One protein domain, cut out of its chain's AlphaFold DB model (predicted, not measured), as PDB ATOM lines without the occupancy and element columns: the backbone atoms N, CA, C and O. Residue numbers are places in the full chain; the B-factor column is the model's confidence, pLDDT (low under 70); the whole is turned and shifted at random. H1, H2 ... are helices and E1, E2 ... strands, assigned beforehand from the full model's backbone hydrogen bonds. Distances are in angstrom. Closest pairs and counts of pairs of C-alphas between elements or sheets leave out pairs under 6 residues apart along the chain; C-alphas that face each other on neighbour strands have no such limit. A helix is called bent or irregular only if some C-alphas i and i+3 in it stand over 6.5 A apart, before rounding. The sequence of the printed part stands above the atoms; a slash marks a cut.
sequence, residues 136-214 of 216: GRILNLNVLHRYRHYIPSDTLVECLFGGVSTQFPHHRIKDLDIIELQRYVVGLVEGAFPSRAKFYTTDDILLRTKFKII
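This is residues 136 to 214 of the 216 residues of an uncharacterized protein of Fusarium oxysporum (UniProt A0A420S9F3). A small sheet of three strands forms one wall of this domain, and the helices H1, H2 and H4 gather on one side of it, each only grazing the sheet with part of its length. H2, the longest helix, links the group: H1 meets it near its first residues and H4 crosses it farther along, both about at right angles, while the short H3 sits out near the last residues of H2. The printed part has 79 residues with four named helices and three named strands, in the order H1 E1 E2 H2 H3 H4 E3; the sheet runs E2, E1, E3, antiparallel throughout, and the class is mixed, helices and strands. The whole is compact, with a radius of gyration of the C-alphas of 11.6 A and spans of 34 by 23 by 19 A.

Find C-alpha 141 at (-18.839, 21.982, 46.698); there H1 begins, residues 141 to 150, irregular, with C-alphas 146 and 149 7.7 A apart. Next come the strands E1, residues 155 to 161, 19.5 A long, and E2, residues 164 to 169, 17.4 A. Look then at C-alpha 178 at (-25.608, 26.883, 48.533), where H2 starts its 20.7 A run over residues 178 to 192. After it come H3, residues 194 to 197, and H4, residues 202 to 208. E3, residues 210 to 214, ends at C-alpha 214 at (-16.310, 18.178, 31.473).

Start at the inner strand E1. It forms a hairpin with E2, antiparallel at 152 degrees, where N 159 and O 166 are 2.8 A apart, within hydrogen-bond range. E3 is its antiparallel neighbour at 155 degrees, with N 158 and O 212 2.8 A apart. H1 grazes the sheet with residues 141 to 148, H2 with 185 to 192, and H4, only just on it with 5 pairs of C-alphas within 10 A, with 205 to 208. H2 touches H1 with residues 178 to 182 alone, about perpendicular at 74 degrees; the closest C-alphas, of His 145 and Ile 178, are 6.5 A apart. H2 touches H4 at 86 degrees, about perpendicular, with the C-alphas of Val 186 and Ile 205 closest at 6.5 A. H3 is not on the sheet and is close but not clearly touching to H2, with the C-alphas of Glu 190 and Ala 197 closest at 5.4 A. In H2 and H4 every O i to N i+4 pair is within hydrogen-bond range, in H1 4 of 6, and H3 is too short for such a pair.

Look for the C-alphas of Ser 153 and Phe 199, the two farthest apart, at 34.2 A. The printed part has no cut; the link from E2 to H2 is short and the others are tight. The mean pLDDT of the printed part is 94.5, and no printed residue is under 70.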
ATOM      1  N   GLY A 136      -8.622  19.287  34.114       92.25
ATOM      2  CA  GLY A 136      -9.425  18.251  34.771       92.25
ATOM      3  C   GLY A 136      -9.445  18.380  36.298       92.25
ATOM      4  O   GLY A 136      -9.536  17.375  37.014       92.25
ATOM      5  N   ARG A 137      -9.299  19.609  36.816       94.81
ATOM      6  CA  ARG A 137      -9.112  19.853  38.248       94.81
ATOM      7  C   ARG A 137     -10.342  19.418  39.041       94.81
ATOM      8  O   ARG A 137     -11.464  19.826  38.757       94.81
ATOM      9  N   ILE A 138     -10.094  18.666  40.112       95.56
ATOM     10  CA  ILE A 138     -11.124  18.237  41.057       95.56
ATOM     11  C   ILE A 138     -11.541  19.407  41.959       95.56
ATOM     12  O   ILE A 138     -10.704  20.090  42.559       95.56
ATOM     13  N   LEU A 139     -12.849  19.620  42.066       96.38
ATOM     14  CA  LEU A 139     -13.490  20.697  42.811       96.38
ATOM     15  C   LEU A 139     -14.201  20.155  44.054       96.38
ATOM     16  O   LEU A 139     -14.682  19.024  44.078       96.38
ATOM     17  N   ASN A 140     -14.297  20.993  45.084       96.19
ATOM     18  CA  ASN A 140     -15.228  20.785  46.191       96.19
ATOM     19  C   ASN A 140     -16.529  21.567  45.945       96.19
ATOM     20  O   ASN A 140     -16.614  22.370  45.011       96.19
ATOM     21  N   LEU A 141     -17.520  21.360  46.812       95.56
ATOM     22  CA  LEU A 141     -18.839  21.982  46.698       95.56
ATOM     23  C   LEU A 141     -18.792  23.516  46.673       95.56
ATOM     24  O   LEU A 141     -19.439  24.137  45.838       95.56
ATOM     25  N   ASN A 142     -17.986  24.134  47.539       93.75
ATOM     26  CA  ASN A 142     -17.874  25.594  47.620       93.75
ATOM     27  C   ASN A 142     -17.307  26.198  46.331       93.75
ATOM     28  O   ASN A 142     -17.738  27.264  45.888       93.75
ATOM     29  N   VAL A 143     -16.336  25.517  45.718       93.75
ATOM     30  CA  VAL A 143     -15.758  25.941  44.442       93.75
ATOM     31  C   VAL A 143     -16.762  25.736  43.308       93.75
ATOM     32  O   VAL A 143     -16.926  26.647  42.501       93.75
ATOM     33  N   LEU A 144     -17.479  24.608  43.275       95.19
ATOM     34  CA  LEU A 144     -18.552  24.385  42.302       95.19
ATOM     35  C   LEU A 144     -19.628  25.476  42.408       95.19
ATOM     36  O   LEU A 144     -19.938  26.129  41.416       95.19
ATOM     37  N   HIS A 145     -20.124  25.740  43.622       95.06
ATOM     38  CA  HIS A 145     -21.107  26.787  43.890       95.06
ATOM     39  C   HIS A 145     -20.626  28.152  43.391       95.06
ATOM     40  O   HIS A 145     -21.376  28.871  42.736       95.06
ATOM     41  N   ARG A 146     -19.360  28.511  43.644       91.38
ATOM     42  CA  ARG A 146     -18.784  29.788  43.197       91.38
ATOM     43  C   ARG A 146     -18.811  29.954  41.677       91.38
ATOM     44  O   ARG A 146     -19.067  31.058  41.207       91.38
ATOM     45  N   TYR A 147     -18.508  28.894  40.926       92.38
ATOM     46  CA  TYR A 147     -18.358  28.981  39.472       92.38
ATOM     47  C   TYR A 147     -19.615  28.623  38.679       92.38
ATOM     48  O   TYR A 147     -19.636  28.903  37.486       92.38
ATOM     49  N   ARG A 148     -20.658  28.068  39.309       92.69
ATOM     50  CA  ARG A 148     -21.860  27.529  38.639       92.69
ATOM     51  C   ARG A 148     -22.497  28.450  37.590       92.69
ATOM     52  O   ARG A 148     -22.899  27.974  36.537       92.69
ATOM     53  N   HIS A 149     -22.512  29.760  37.839       90.50
ATOM     54  CA  HIS A 149     -23.082  30.776  36.939       90.50
ATOM     55  C   HIS A 149     -22.258  31.020  35.674       90.50
ATOM     56  O   HIS A 149     -22.774  31.533  34.687       90.50
ATOM     57  N   TYR A 150     -20.975  30.666  35.715       90.62
ATOM     58  CA  TYR A 150     -20.026  30.838  34.618       90.62
ATOM     59  C   TYR A 150     -19.820  29.549  33.820       90.62
ATOM     60  O   TYR A 150     -19.072  29.566  32.845       90.62
ATOM     61  N   ILE A 151     -20.442  28.441  34.240       90.75
ATOM     62  CA  ILE A 151     -20.317  27.149  33.575       90.75
ATOM     63  C   ILE A 151     -20.960  27.217  32.177       90.75
ATOM     64  O   ILE A 151     -22.140  27.563  32.086       90.75
ATOM     65  N   PRO A 152     -20.210  26.916  31.094       88.25
ATOM     66  CA  PRO A 152     -20.744  26.935  29.735       88.25
ATOM     67  C   PRO A 152     -21.896  25.950  29.542       88.25
ATOM     68  O   PRO A 152     -21.946  24.889  30.174       88.25
ATOM     69  N   SER A 153     -22.826  26.289  28.649       86.75
ATOM     70  CA  SER A 153     -24.082  25.553  28.511       86.75
ATOM     71  C   SER A 153     -23.918  24.099  28.057       86.75
ATOM     72  O   SER A 153     -24.724  23.240  28.411       86.75
ATOM     73  N   ASP A 154     -22.861  23.845  27.295       88.50
ATOM     74  CA  ASP A 154     -22.442  22.588  26.675       88.50
ATOM     75  C   ASP A 154     -21.613  21.684  27.606       88.50
ATOM     76  O   ASP A 154     -21.021  20.704  27.165       88.50
ATOM     77  N   THR A 155     -21.551  21.988  28.905       90.38
ATOM     78  CA  THR A 155     -20.751  21.205  29.858       90.38
ATOM     79  C   THR A 155     -21.587  20.289  30.751       90.38
ATOM     80  O   THR A 155     -22.715  20.593  31.165       90.38
ATOM     81  N   LEU A 156     -20.976  19.154  31.089       94.62
ATOM     82  CA  LEU A 156     -21.435  18.200  32.088       94.62
ATOM     83  C   LEU A 156     -20.633  18.376  33.380       94.62
ATOM     84  O   LEU A 156     -19.441  18.691  33.372       94.62
ATOM     85  N   VAL A 157     -21.288  18.133  34.509       96.00
ATOM     86  CA  VAL A 157     -20.646  18.057  35.820       96.00
ATOM     87  C   VAL A 157     -20.584  16.592  36.225       96.00
ATOM     88  O   VAL A 157     -21.613  15.932  36.369       96.00
ATOM     89  N   GLU A 158     -19.374  16.079  36.409       97.06
ATOM     90  CA  GLU A 158     -19.135  14.748  36.953       97.06
ATOM     91  C   GLU A 158     -19.055  14.832  38.477       97.06
ATOM     92  O   GLU A 158     -18.156  15.465  39.033       97.06
ATOM     93  N   CYS A 159     -20.001  14.188  39.152       97.19
ATOM     94  CA  CYS A 159     -20.009  13.971  40.592       97.19
ATOM     95  C   CYS A 159     -19.202  12.716  40.921       97.19
ATOM     96  O   CYS A 159     -19.469  11.653  40.368       97.19
ATOM     97  N   LEU A 160     -18.236  12.838  41.829       97.06
ATOM     98  CA  LEU A 160     -17.339  11.779  42.276       97.06
ATOM     99  C   LEU A 160     -17.612  11.472  43.749       97.06
ATOM    100  O   LEU A 160     -17.436  12.342  44.609       97.06
ATOM    101  N   PHE A 161     -17.968  10.226  44.056       96.88
ATOM    102  CA  PHE A 161     -18.209   9.791  45.431       96.88
ATOM    103  C   PHE A 161     -17.790   8.334  45.647       96.88
ATOM    104  O   PHE A 161     -18.182   7.438  44.906       96.88
ATOM    105  N   GLY A 162     -16.963   8.076  46.666       90.44
ATOM    106  CA  GLY A 162     -16.577   6.714  47.061       90.44
ATOM    107  C   GLY A 162     -15.882   5.872  45.978       90.44
ATOM    108  O   GLY A 162     -15.901   4.647  46.070       90.44
ATOM    109  N   GLY A 163     -15.290   6.493  44.952       89.38
ATOM    110  CA  GLY A 163     -14.641   5.802  43.830       89.38
ATOM    111  C   GLY A 163     -15.567   5.459  42.658       89.38
ATOM    112  O   GLY A 163     -15.173   4.689  41.790       89.38
ATOM    113  N   VAL A 164     -16.785   6.006  42.622       92.62
ATOM    114  CA  VAL A 164     -17.662   5.998  41.439       92.62
ATOM    115  C   VAL A 164     -18.011   7.406  41.009       92.62
ATOM    116  O   VAL A 164     -17.807   8.363  41.764       92.62
ATOM    117  N   SER A 165     -18.531   7.514  39.789       96.12
ATOM    118  CA  SER A 165     -18.973   8.773  39.226       96.12
ATOM    119  C   SER A 165     -20.326   8.689  38.535       96.12
ATOM    120  O   SER A 165     -20.788   7.622  38.135       96.12
ATOM    121  N   THR A 166     -20.993   9.838  38.471       96.00
ATOM    122  CA  THR A 166     -22.217  10.064  37.702       96.00
ATOM    123  C   THR A 166     -22.158  11.467  37.124       96.00
ATOM    124  O   THR A 166     -21.548  12.358  37.718       96.00
ATOM    125  N   GLN A 167     -22.768  11.673  35.965       95.88
ATOM    126  CA  GLN A 167     -22.740  12.953  35.267       95.88
ATOM    127  C   GLN A 167     -24.136  13.555  35.213       95.88
ATOM    128  O   GLN A 167     -25.136  12.852  35.073       95.88
ATOM    129  N   PHE A 168     -24.202  14.876  35.304       94.50
ATOM    130  CA  PHE A 168     -25.438  15.620  35.128       94.50
ATOM    131  C   PHE A 168     -25.168  16.932  34.382       94.50
ATOM    132  O   PHE A 168     -24.063  17.476  34.458       94.50
ATOM    133  N   PRO A 169     -26.155  17.461  33.645       93.69
ATOM    134  CA  PRO A 169     -25.974  18.709  32.916       93.69
ATOM    135  C   PRO A 169     -25.921  19.906  33.873       93.69
ATOM    136  O   PRO A 169     -26.692  19.972  34.837       93.69
ATOM    137  N   HIS A 170     -25.045  20.878  33.592       91.81
ATOM    138  CA  HIS A 170     -24.793  22.012  34.494       91.81
ATOM    139  C   HIS A 170     -26.052  22.839  34.828       91.81
ATOM    140  O   HIS A 170     -26.145  23.394  35.922       91.81
ATOM    141  N   HIS A 171     -27.038  22.912  33.922       92.06
ATOM    142  CA  HIS A 171     -28.237  23.736  34.116       92.06
ATOM    143  C   HIS A 171     -29.030  23.328  35.365       92.06
ATOM    144  O   HIS A 171     -29.731  24.154  35.934       92.06
ATOM    145  N   ARG A 172     -28.879  22.080  35.837       93.75
ATOM    146  CA  ARG A 172     -29.524  21.593  37.066       93.75
ATOM    147  C   ARG A 172     -29.036  22.285  38.335       93.75
ATOM    148  O   ARG A 172     -29.739  22.244  39.334       93.75
ATOM    149  N   ILE A 173     -27.840  22.871  38.308       94.44
ATOM    150  CA  ILE A 173     -27.225  23.514  39.475       94.44
ATOM    151  C   ILE A 173     -27.018  25.016  39.303       94.44
ATOM    152  O   ILE A 173     -26.564  25.661  40.242       94.44
ATOM    153  N   LYS A 174     -27.296  25.571  38.118       92.44
ATOM    154  CA  LYS A 174     -26.947  26.951  37.765       92.44
ATOM    155  C   LYS A 174     -27.548  27.956  38.748       92.44
ATOM    156  O   LYS A 174     -26.817  28.764  39.311       92.44
ATOM    157  N   ASP A 175     -28.842  27.836  39.016       92.88
ATOM    158  CA  ASP A 175     -29.584  28.828  39.800       92.88
ATOM    159  C   ASP A 175     -29.726  28.462  41.283       92.88
ATOM    160  O   ASP A 175     -30.228  29.266  42.060       92.88
ATOM    161  N   LEU A 176     -29.220  27.295  41.696       94.94
ATOM    162  CA  LEU A 176     -29.318  26.841  43.083       94.94
ATOM    163  C   LEU A 176     -28.459  27.708  44.002       94.94
ATOM    164  O   LEU A 176     -27.295  27.980  43.693       94.94
ATOM    165  N   ASP A 177     -28.983  28.114  45.153       95.38
ATOM    166  CA  ASP A 177     -28.156  28.637  46.238       95.38
ATOM    167  C   ASP A 177     -27.299  27.528  46.887       95.38
ATOM    168  O   ASP A 177     -27.295  26.370  46.459       95.38
ATOM    169  N   ILE A 178     -26.499  27.867  47.904       95.50
ATOM    170  CA  ILE A 178     -25.608  26.883  48.533       95.50
ATOM    171  C   ILE A 178     -26.376  25.780  49.276       95.50
ATOM    172  O   ILE A 178     -25.934  24.633  49.264       95.50
ATOM    173  N   ILE A 179     -27.516  26.095  49.891       96.94
ATOM    174  CA  ILE A 179     -28.333  25.149  50.659       96.94
ATOM    175  C   ILE A 179     -29.073  24.219  49.695       96.94
ATOM    176  O   ILE A 179     -29.096  23.001  49.881       96.94
ATOM    177  N   GLU A 180     -29.645  24.774  48.632       97.62
ATOM    178  CA  GLU A 180     -30.289  24.022  47.561       97.62
ATOM    179  C   GLU A 180     -29.292  23.103  46.852       97.62
ATOM    180  O   GLU A 180     -29.583  21.928  46.625       97.62
ATOM    181  N   LEU A 181     -28.081  23.596  46.575       97.00
ATOM    182  CA  LEU A 181     -27.020  22.795  45.980       97.00
ATOM    183  C   LEU A 181     -26.577  21.653  46.904       97.00
ATOM    184  O   LEU A 181     -26.358  20.540  46.429       97.00
ATOM    185  N   GLN A 182     -26.455  21.897  48.212       97.69
ATOM    186  CA  GLN A 182     -26.157  20.847  49.192       97.69
ATOM    187  C   GLN A 182     -27.218  19.741  49.154       97.69
ATOM    188  O   GLN A 182     -26.876  18.567  49.008       97.69
ATOM    189  N   ARG A 183     -28.504  20.111  49.213       97.88
ATOM    190  CA  ARG A 183     -29.622  19.156  49.134       97.88
ATOM    191  C   ARG A 183     -29.615  18.380  47.820       97.88
ATOM    192  O   ARG A 183     -29.773  17.161  47.831       97.88
ATOM    193  N   TYR A 184     -29.379  19.071  46.704       97.38
ATOM    194  CA  TYR A 184     -29.272  18.453  45.386       97.38
ATOM    195  C   TYR A 184     -28.163  17.398  45.339       97.38
ATOM    196  O   TYR A 184     -28.380  16.291  44.854       97.38
ATOM    197  N   VAL A 185     -26.979  17.720  45.868       96.69
ATOM    198  CA  VAL A 185     -25.822  16.814  45.866       96.69
ATOM    199  C   VAL A 185     -26.062  15.583  46.732       96.69
ATOM    200  O   VAL A 185     -25.721  14.480  46.311       96.69
ATOM    201  N   VAL A 186     -26.673  15.749  47.906       97.31
ATOM    202  CA  VAL A 186     -27.025  14.621  48.782       97.31
ATOM    203  C   VAL A 186     -28.004  13.693  48.068       97.31
ATOM    204  O   VAL A 186     -27.702  12.513  47.903       97.31
ATOM    205  N   GLY A 187     -29.097  14.238  47.523       96.81
ATOM    206  CA  GLY A 187     -30.075  13.448  46.772       96.81
ATOM    207  C   GLY A 187     -29.479  12.775  45.530       96.81
ATOM    208  O   GLY A 187     -29.814  11.633  45.221       96.81
ATOM    209  N   LEU A 188     -28.546  13.438  44.838       96.69
ATOM    210  CA  LEU A 188     -27.819  12.852  43.711       96.69
ATOM    211  C   LEU A 188     -26.977  11.647  44.146       96.69
ATOM    212  O   LEU A 188     -26.992  10.622  43.468       96.69
ATOM    213  N   VAL A 189     -26.239  11.757  45.254       96.69
ATOM    214  CA  VAL A 189     -25.380  10.678  45.763       96.69
ATOM    215  C   VAL A 189     -26.207   9.509  46.289       96.69
ATOM    216  O   VAL A 189     -25.895   8.360  45.981       96.69
ATOM    217  N   GLU A 190     -27.275   9.781  47.034       96.31
ATOM    218  CA  GLU A 190     -28.186   8.755  47.549       96.31
ATOM    219  C   GLU A 190     -28.917   8.022  46.421       96.31
ATOM    220  O   GLU A 190     -29.040   6.799  46.462       96.31
ATOM    221  N   GLY A 191     -29.342   8.747  45.381       95.44
ATOM    222  CA  GLY A 191     -30.024   8.171  44.224       95.44
ATOM    223  C   GLY A 191     -29.094   7.402  43.281       95.44
ATOM    224  O   GLY A 191     -29.437   6.311  42.833       95.44
ATOM    225  N   ALA A 192     -27.910   7.942  42.980       94.06
ATOM    226  CA  ALA A 192     -26.971   7.313  42.049       94.06
ATOM    227  C   ALA A 192     -26.138   6.198  42.700       94.06
ATOM    228  O   ALA A 192     -25.748   5.246  42.023       94.06
ATOM    229  N   PHE A 193     -25.851   6.300  44.004       93.62
ATOM    230  CA  PHE A 193     -24.940   5.398  44.719       93.62
ATOM    231  C   PHE A 193     -25.503   4.902  46.064       93.62
ATOM    232  O   PHE A 193     -24.796   4.954  47.079       93.62
ATOM    233  N   PRO A 194     -26.728   4.347  46.111       92.06
ATOM    234  CA  PRO A 194     -27.409   4.018  47.368       92.06
ATOM    235  C   PRO A 194     -26.621   3.039  48.250       92.06
ATOM    236  O   PRO A 194     -26.578   3.171  49.473       92.06
ATOM    237  N   SER A 195     -25.925   2.072  47.641       92.44
ATOM    238  CA  SER A 195     -25.120   1.078  48.364       92.44
ATOM    239  C   SER A 195     -23.899   1.674  49.067       92.44
ATOM    240  O   SER A 195     -23.447   1.100  50.055       92.44
ATOM    241  N   ARG A 196     -23.384   2.811  48.583       90.81
ATOM    242  CA  ARG A 196     -22.285   3.556  49.209       90.81
ATOM    243  C   ARG A 196     -22.795   4.615  50.175       90.81
ATOM    244  O   ARG A 196     -22.254   4.725  51.270       90.81
ATOM    245  N   ALA A 197     -23.811   5.378  49.775       92.44
ATOM    246  CA  ALA A 197     -24.334   6.508  50.537       92.44
ATOM    247  C   ALA A 197     -24.798   6.102  51.944       92.44
ATOM    248  O   ALA A 197     -24.507   6.808  52.900       92.44
ATOM    249  N   LYS A 198     -25.397   4.910  52.092       93.50
ATOM    250  CA  LYS A 198     -25.927   4.396  53.372       93.50
ATOM    251  C   LYS A 198     -24.924   4.301  54.533       93.50
ATOM    252  O   LYS A 198     -25.338   4.090  55.667       93.50
ATOM    253  N   PHE A 199     -23.622   4.378  54.258       93.44
ATOM    254  CA  PHE A 199     -22.565   4.317  55.273       93.44
ATOM    255  C   PHE A 199     -22.087   5.696  55.741       93.44
ATOM    256  O   PHE A 199     -21.179   5.773  56.566       93.44
ATOM    257  N   TYR A 200     -22.652   6.773  55.198       95.38
ATOM    258  CA  TYR A 200     -22.198   8.137  55.425       95.38
ATOM    259  C   TYR A 200     -23.353   9.013  55.890       95.38
ATOM    260  O   TYR A 200     -24.488   8.860  55.447       95.38
ATOM    261  N   THR A 201     -23.048   9.954  56.778       96.69
ATOM    262  CA  THR A 201     -23.980  11.029  57.121       96.69
ATOM    263  C   THR A 201     -24.105  12.026  55.965       96.69
ATOM    264  O   THR A 201     -23.272  12.058  55.056       96.69
ATOM    265  N   THR A 202     -25.112  12.897  56.013       95.12
ATOM    266  CA  THR A 202     -25.251  14.021  55.074       95.12
ATOM    267  C   THR A 202     -23.975  14.865  54.998       95.12
ATOM    268  O   THR A 202     -23.491  15.166  53.906       95.12
ATOM    269  N   ASP A 203     -23.384  15.195  56.148       95.94
ATOM    270  CA  ASP A 203     -22.167  16.008  56.216       95.94
ATOM    271  C   ASP A 203     -20.962  15.274  55.618       95.94
ATOM    272  O   ASP A 203     -20.176  15.866  54.872       95.94
ATOM    273  N   ASP A 204     -20.847  13.964  55.863       96.38
ATOM    274  CA  ASP A 204     -19.830  13.126  55.227       96.38
ATOM    275  C   ASP A 204     -19.979  13.110  53.705       96.38
ATOM    276  O   ASP A 204     -18.978  13.212  52.987       96.38
ATOM    277  N   ILE A 205     -21.212  12.988  53.202       96.56
ATOM    278  CA  ILE A 205     -21.500  13.022  51.767       96.56
ATOM    279  C   ILE A 205     -21.024  14.349  51.179       96.56
ATOM    280  O   ILE A 205     -20.241  14.347  50.226       96.56
ATOM    281  N   LEU A 206     -21.417  15.480  51.765       96.19
ATOM    282  CA  LEU A 206     -21.033  16.810  51.280       96.19
ATOM    283  C   LEU A 206     -19.514  17.036  51.323       96.19
ATOM    284  O   LEU A 206     -18.939  17.601  50.389       96.19
ATOM    285  N   LEU A 207     -18.845  16.565  52.378       95.69
ATOM    286  CA  LEU A 207     -17.401  16.711  52.553       95.69
ATOM    287  C   LEU A 207     -16.605  15.870  51.542       95.69
ATOM    288  O   LEU A 207     -15.590  16.321  50.985       95.69
ATOM    289  N   ARG A 208     -17.046  14.629  51.315       95.75
ATOM    290  CA  ARG A 208     -16.337  13.634  50.497       95.75
ATOM    291  C   ARG A 208     -16.645  13.762  49.017       95.75
ATOM    292  O   ARG A 208     -15.778  13.425  48.212       95.75
ATOM    293  N   THR A 209     -17.820  14.271  48.657       97.12
ATOM    294  CA  THR A 209     -18.194  14.463  47.255       97.12
ATOM    295  C   THR A 209     -17.280  15.484  46.595       97.12
ATOM    296  O   THR A 209     -17.020  16.569  47.128       97.12
ATOM    297  N   LYS A 210     -16.768  15.119  45.422       97.75
ATOM    298  CA  LYS A 210     -15.952  15.990  44.579       97.75
ATOM    299  C   LYS A 210     -16.570  16.120  43.200       97.75
ATOM    300  O   LYS A 210     -17.397  15.304  42.809       97.75
ATOM    301  N   PHE A 211     -16.139  17.130  42.459       97.56
ATOM    302  CA  PHE A 211     -16.687  17.422  41.141       97.56
ATOM    303  C   PHE A 211     -15.589  17.620  40.110       97.56
ATOM    304  O   PHE A 211     -14.524  18.150  40.426       97.56
ATOM    305  N   LYS A 212     -15.867  17.243  38.868       96.81
ATOM    306  CA  LYS A 212     -15.116  17.672  37.688       96.81
ATOM    307  C   LYS A 212     -16.083  18.303  36.697       96.81
ATOM    308  O   LYS A 212     -17.246  17.918  36.633       96.81
ATOM    309  N   ILE A 213     -15.604  19.283  35.943       95.31
ATOM    310  CA  ILE A 213     -16.377  19.921  34.875       95.31
ATOM    311  C   ILE A 213     -15.802  19.419  33.557       95.31
ATOM    312  O   ILE A 213     -14.593  19.506  33.344       95.31
ATOM    313  N   ILE A 214     -16.665  18.867  32.712       92.50
ATOM    314  CA  ILE A 214     -16.310  18.178  31.473       92.50
ATOM    315  C   ILE A 214     -17.027  18.893  30.327       92.50
ATOM    316  O   ILE A 214     -18.223  19.162  30.423       92.50
TER     317      ILE A 214